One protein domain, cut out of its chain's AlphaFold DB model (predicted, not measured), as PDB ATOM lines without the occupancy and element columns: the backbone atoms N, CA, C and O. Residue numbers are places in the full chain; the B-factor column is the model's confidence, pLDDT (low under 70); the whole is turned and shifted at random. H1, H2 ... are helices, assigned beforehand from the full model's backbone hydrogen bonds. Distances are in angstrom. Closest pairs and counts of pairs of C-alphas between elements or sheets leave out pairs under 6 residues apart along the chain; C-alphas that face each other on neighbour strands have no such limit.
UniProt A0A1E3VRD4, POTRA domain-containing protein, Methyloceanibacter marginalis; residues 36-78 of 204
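AT A GLANCE: This is residues 36 to 78 of the 204 residues of the protein "POTRA domain-containing protein" of Methyloceanibacter marginalis (UniProt A0A1E3VRD4). What shape does the printed part make? Two long helices, H1 and then H2, meet near their ends at a tight link and spread into an open, flat V, with little between the arms. Which residues stand free? Residues 36 to 48 of H1 and residues 64 to 78 of H2 stick out as the two free arms. What is it built of, and how spread out is it? The printed part has 43 residues with two named helices and no named strand, and its class is all helix. It is only just loose, close to extended, with a radius of gyration of the C-alphas of 13.6 A and spans of 38 by 30 by 6 A.

HOW THE PARTS SIT: How does H1, residues 36 to 55, stand to H2, residues 59 to 78? They are close but not clearly touching, with 2 pairs of C-alphas within 8 A. The closest C-alphas, those of Ala 53 and Thr 59, are 4.9 A apart, while the helix centres are 20.4 A apart. Which way do they run? They run opposite ways at a steep tilt of 62 degrees. What do the backbone N and O atoms show? In H1 and H2 every O i to N i+4 pair is within hydrogen-bond range.

IN THESE COORDINATES: Where does H1 lie? It runs from C-alpha 36 at (33.199, -0.316, -51.295) to C-alpha 55 at (11.514, -12.150, -36.543), 28.8 A. Where does H2 lie? It runs 29.1 A from C-alpha 59 to C-alpha 78, the latter at (9.970, 24.553, -38.092).

THE WHOLE: How large is it? The two C-alphas farthest apart, those of Trp 37 and Gly 78, are 38.0 A apart. Is it continuous? The printed part has no cut, and the link from H1 to H2, 3 residues, is tight. Where is confidence low? The mean pLDDT of the printed part is 76.8, and residues 58 to 62, 72, 75 to 76 and 78 are under 70.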
ATOM      1  N   LYS A  36      34.266   0.573 -50.801       79.50
ATOM      2  CA  LYS A  36      33.199  -0.316 -51.295       79.50
ATOM      3  C   LYS A  36      32.904  -1.458 -50.326       79.50
ATOM      4  O   LYS A  36      31.744  -1.762 -50.085       79.50
ATOM      5  N   TRP A  37      33.937  -2.063 -49.745       80.56
ATOM      6  CA  TRP A  37      33.770  -3.142 -48.767       80.56
ATOM      7  C   TRP A  37      33.119  -2.657 -47.469       80.56
ATOM      8  O   TRP A  37      32.279  -3.359 -46.915       80.56
ATOM      9  N   ILE A  38      33.432  -1.436 -47.027       85.56
ATOM     10  CA  ILE A  38      32.775  -0.817 -45.868       85.56
ATOM     11  C   ILE A  38      31.290  -0.561 -46.164       85.56
ATOM     12  O   ILE A  38      30.446  -0.863 -45.324       85.56
ATOM     13  N   LEU A  39      30.951  -0.090 -47.371       84.94
ATOM     14  CA  LEU A  39      29.557   0.092 -47.792       84.94
ATOM     15  C   LEU A  39      28.787  -1.238 -47.837       84.94
ATOM     16  O   LEU A  39      27.686  -1.319 -47.297       84.94
ATOM     17  N   PHE A  40      29.370  -2.292 -48.419       90.00
ATOM     18  CA  PHE A  40      28.741  -3.617 -48.455       90.00
ATOM     19  C   PHE A  40      28.587  -4.230 -47.059       90.00
ATOM     20  O   PHE A  40      27.530  -4.772 -46.745       90.00
ATOM     21  N   SER A  41      29.601  -4.106 -46.198       88.62
ATOM     22  CA  SER A  41      29.534  -4.582 -44.814       88.62
ATOM     23  C   SER A  41      28.478  -3.828 -44.005       88.62
ATOM     24  O   SER A  41      27.748  -4.447 -43.236       88.62
ATOM     25  N   GLY A  42      28.373  -2.509 -44.184       90.56
ATOM     26  CA  GLY A  42      27.351  -1.693 -43.530       90.56
ATOM     27  C   GLY A  42      25.942  -2.079 -43.976       90.56
ATOM     28  O   GLY A  42      25.064  -2.260 -43.136       90.56
ATOM     29  N   LEU A  43      25.743  -2.290 -45.282       92.31
ATOM     30  CA  LEU A  43      24.462  -2.728 -45.835       92.31
ATOM     31  C   LEU A  43      24.062  -4.119 -45.323       92.31
ATOM     32  O   LEU A  43      22.915  -4.326 -44.935       92.31
ATOM     33  N   PHE A  44      25.008  -5.059 -45.283       92.12
ATOM     34  CA  PHE A  44      24.763  -6.405 -44.773       92.12
ATOM     35  C   PHE A  44      24.364  -6.381 -43.294       92.12
ATOM     36  O   PHE A  44      23.338  -6.959 -42.932       92.12
ATOM     37  N   LEU A  45      25.113  -5.654 -42.457       90.69
ATOM     38  CA  LEU A  45      24.802  -5.500 -41.034       90.69
ATOM     39  C   LEU A  45      23.439  -4.834 -40.821       90.69
ATOM     40  O   LEU A  45      22.646  -5.323 -40.021       90.69
ATOM     41  N   ALA A  46      23.126  -3.780 -41.579       85.00
ATOM     42  CA  ALA A  46      21.816  -3.138 -41.532       85.00
ATOM     43  C   ALA A  46      20.687  -4.114 -41.909       85.00
ATOM     44  O   ALA A  46      19.661  -4.154 -41.232       85.00
ATOM     45  N   SER A  47      20.891  -4.948 -42.936       85.75
ATOM     46  CA  SER A  47      19.908  -5.959 -43.347       85.75
ATOM     47  C   SER A  47      19.709  -7.053 -42.294       85.75
ATOM     48  O   SER A  47      18.579  -7.461 -42.047       85.75
ATOM     49  N   ALA A  48      20.781  -7.488 -41.624       86.88
ATOM     50  CA  ALA A  48      20.721  -8.507 -40.583       86.88
ATOM     51  C   ALA A  48      19.998  -7.988 -39.331       86.88
ATOM     52  O   ALA A  48      19.169  -8.696 -38.760       86.88
ATOM     53  N   VAL A  49      20.255  -6.733 -38.944       80.88
ATOM     54  CA  VAL A  49      19.526  -6.053 -37.863       80.88
ATOM     55  C   VAL A  49      18.044  -5.915 -38.216       80.88
ATOM     56  O   VAL A  49      17.189  -6.232 -37.392       80.88
ATOM     57  N   LEU A  50      17.729  -5.512 -39.452       80.44
ATOM     58  CA  LEU A  50      16.350  -5.395 -39.928       80.44
ATOM     59  C   LEU A  50      15.626  -6.752 -39.932       80.44
ATOM     60  O   LEU A  50      14.495  -6.854 -39.465       80.44
ATOM     61  N   TYR A  51      16.285  -7.810 -40.401       83.06
ATOM     62  CA  TYR A  51      15.729  -9.162 -40.428       83.06
ATOM     63  C   TYR A  51      15.502  -9.724 -39.016       83.06
ATOM     64  O   TYR A  51      14.433 -10.264 -38.722       83.06
ATOM     65  N   GLY A  52      16.468  -9.530 -38.111       78.44
ATOM     66  CA  GLY A  52      16.342  -9.909 -36.703       78.44
ATOM     67  C   GLY A  52      15.205  -9.172 -35.992       78.44
ATOM     68  O   GLY A  52      14.495  -9.770 -35.187       78.44
ATOM     69  N   ALA A  53      14.969  -7.906 -36.337       74.44
ATOM     70  CA  ALA A  53      13.851  -7.126 -35.815       74.44
ATOM     71  C   ALA A  53      12.483  -7.665 -36.249       74.44
ATOM     72  O   ALA A  53      11.560  -7.704 -35.434       74.44
ATOM     73  N   ILE A  54      12.367  -8.086 -37.515       74.25
ATOM     74  CA  ILE A  54      11.135  -8.646 -38.094       74.25
ATOM     75  C   ILE A  54      10.768  -9.966 -37.414       74.25
ATOM     76  O   ILE A  54       9.610 -10.163 -37.056       74.25
ATOM     77  N   ILE A  55      11.746 -10.844 -37.179       78.00
ATOM     78  CA  ILE A  55      11.514 -12.150 -36.543       78.00
ATOM     79  C   ILE A  55      11.376 -12.040 -35.021       78.00
ATOM     80  O   ILE A  55      10.569 -12.744 -34.421       78.00
ATOM     81  N   GLY A  56      12.137 -11.152 -34.380       73.50
ATOM     82  CA  GLY A  56      12.164 -11.007 -32.922       73.50
ATOM     83  C   GLY A  56      10.955 -10.287 -32.318       73.50
ATOM     84  O   GLY A  56      10.954 -10.035 -31.115       73.50
ATOM     85  N   GLY A  57       9.966  -9.882 -33.125       70.50
ATOM     86  CA  GLY A  57       8.801  -9.109 -32.669       70.50
ATOM     87  C   GLY A  57       9.142  -7.704 -32.149       70.50
ATOM     88  O   GLY A  57       8.279  -7.006 -31.624       70.50
ATOM     89  N   GLN A  58      10.399  -7.271 -32.294       68.62
ATOM     90  CA  GLN A  58      10.883  -5.942 -31.907       68.62
ATOM     91  C   GLN A  58      10.718  -4.904 -33.025       68.62
ATOM     92  O   GLN A  58      11.108  -3.748 -32.848       68.62
ATOM     93  N   THR A  59      10.116  -5.286 -34.154       64.69
ATOM     94  CA  THR A  59       9.771  -4.407 -35.280       64.69
ATOM     95  C   THR A  59       9.057  -3.143 -34.832       64.69
ATOM     96  O   THR A  59       9.412  -2.071 -35.308       64.69
ATOM     97  N   GLY A  60       8.133  -3.246 -33.869       64.50
ATOM     98  CA  GLY A  60       7.437  -2.082 -33.314       64.50
ATOM     99  C   GLY A  60       8.397  -1.048 -32.718       64.50
ATOM    100  O   GLY A  60       8.354   0.114 -33.090       64.50
ATOM    101  N   ARG A  61       9.358  -1.475 -31.888       68.62
ATOM    102  CA  ARG A  61      10.290  -0.555 -31.206       68.62
ATOM    103  C   ARG A  61      11.275   0.119 -32.157       68.62
ATOM    104  O   ARG A  61      11.606   1.285 -31.969       68.62
ATOM    105  N   LEU A  62      11.767  -0.610 -33.158       68.81
ATOM    106  CA  LEU A  62      12.662  -0.051 -34.178       68.81
ATOM    107  C   LEU A  62      11.929   0.923 -35.098       68.81
ATOM    108  O   LEU A  62      12.488   1.955 -35.464       68.81
ATOM    109  N   PHE A  63      10.679   0.613 -35.437       71.19
ATOM    110  CA  PHE A  63       9.830   1.496 -36.217       71.19
ATOM    111  C   PHE A  63       9.479   2.767 -35.436       71.19
ATOM    112  O   PHE A  63       9.703   3.860 -35.949       71.19
ATOM    113  N   ASP A  64       9.056   2.650 -34.175       73.94
ATOM    114  CA  ASP A  64       8.766   3.796 -33.302       73.94
ATOM    115  C   ASP A  64       9.997   4.695 -33.115       73.94
ATOM    116  O   ASP A  64       9.904   5.921 -33.190       73.94
ATOM    117  N   ALA A  65      11.185   4.108 -32.931       74.31
ATOM    118  CA  ALA A  65      12.435   4.861 -32.832       74.31
ATOM    119  C   ALA A  65      12.783   5.606 -34.136       74.31
ATOM    120  O   ALA A  65      13.264   6.740 -34.098       74.31
ATOM    121  N   ALA A  66      12.527   4.995 -35.296       74.06
ATOM    122  CA  ALA A  66      12.742   5.639 -36.589       74.06
ATOM    123  C   ALA A  66      11.741   6.782 -36.823       74.06
ATOM    124  O   ALA A  66      12.147   7.878 -37.212       74.06
ATOM    125  N   VAL A  67      10.455   6.549 -36.539       75.44
ATOM    126  CA  VAL A  67       9.388   7.552 -36.668       75.44
ATOM    127  C   VAL A  67       9.668   8.744 -35.759       75.44
ATOM    128  O   VAL A  67       9.751   9.865 -36.250       75.44
ATOM    129  N   THR A  68       9.934   8.516 -34.471       73.38
ATOM    130  CA  THR A  68      10.260   9.597 -33.523       73.38
ATOM    131  C   THR A  68      11.520  10.374 -33.920       73.38
ATOM    132  O   THR A  68      11.593  11.587 -33.721       73.38
ATOM    133  N   GLY A  69      12.514   9.717 -34.529       75.06
ATOM    134  CA  GLY A  69      13.692  10.381 -35.092       75.06
ATOM    135  C   GLY A  69      13.355  11.327 -36.249       75.06
ATOM    136  O   GLY A  69      13.847  12.458 -36.286       75.06
ATOM    137  N   VAL A  70      12.487  10.894 -37.168       74.12
ATOM    138  CA  VAL A  70      11.998  11.724 -38.279       74.12
ATOM    139  C   VAL A  70      11.139  12.877 -37.763       74.12
ATOM    140  O   VAL A  70      11.353  14.015 -38.172       74.12
ATOM    141  N   GLU A  71      10.222  12.623 -36.828       71.94
ATOM    142  CA  GLU A  71       9.377  13.661 -36.228       71.94
ATOM    143  C   GLU A  71      10.214  14.792 -35.621       71.94
ATOM    144  O   GLU A  71       9.955  15.961 -35.904       71.94
ATOM    145  N   ARG A  72      11.278  14.468 -34.873       67.25
ATOM    146  CA  ARG A  72      12.197  15.465 -34.294       67.25
ATOM    147  C   ARG A  72      12.884  16.328 -35.348       67.25
ATOM    148  O   ARG A  72      13.031  17.533 -35.151       67.25
ATOM    149  N   LEU A  73      13.285  15.737 -36.473       72.56
ATOM    150  CA  LEU A  73      13.862  16.492 -37.586       72.56
ATOM    151  C   LEU A  73      12.826  17.436 -38.205       72.56
ATOM    152  O   LEU A  73      13.134  18.597 -38.456       72.56
ATOM    153  N   VAL A  74      11.587  16.981 -38.398       71.88
ATOM    154  CA  VAL A  74      10.510  17.813 -38.959       71.88
ATOM    155  C   VAL A  74      10.127  18.956 -38.003       71.88
ATOM    156  O   VAL A  74       9.949  20.093 -38.447       71.88
ATOM    157  N   VAL A  75      10.084  18.703 -36.688       67.62
ATOM    158  CA  VAL A  75       9.921  19.746 -35.657       67.62
ATOM    159  C   VAL A  75      11.047  20.779 -35.749       67.62
ATOM    160  O   VAL A  75      10.767  21.980 -35.814       67.62
ATOM    161  N   ALA A  76      12.307  20.332 -35.819       62.97
ATOM    162  CA  ALA A  76      13.484  21.202 -35.884       62.97
ATOM    163  C   ALA A  76      13.505  22.095 -37.137       62.97
ATOM    164  O   ALA A  76      13.959  23.239 -37.075       62.97
ATOM    165  N   VAL A  77      12.956  21.611 -38.255       70.88
ATOM    166  CA  VAL A  77      12.828  22.371 -39.512       70.88
ATOM    167  C   VAL A  77      11.719  23.440 -39.443       70.88
ATOM    168  O   VAL A  77      11.656  24.317 -40.300       70.88
ATOM    169  N   GLY A  78      10.895  23.452 -38.388       63.00
ATOM    170  CA  GLY A  78       9.970  24.553 -38.092       63.00
ATOM    171  C   GLY A  78       8.490  24.184 -38.030       63.00
ATOM    172  O   GLY A  78       7.675  25.085 -37.853       63.00
TER     173      GLY A  78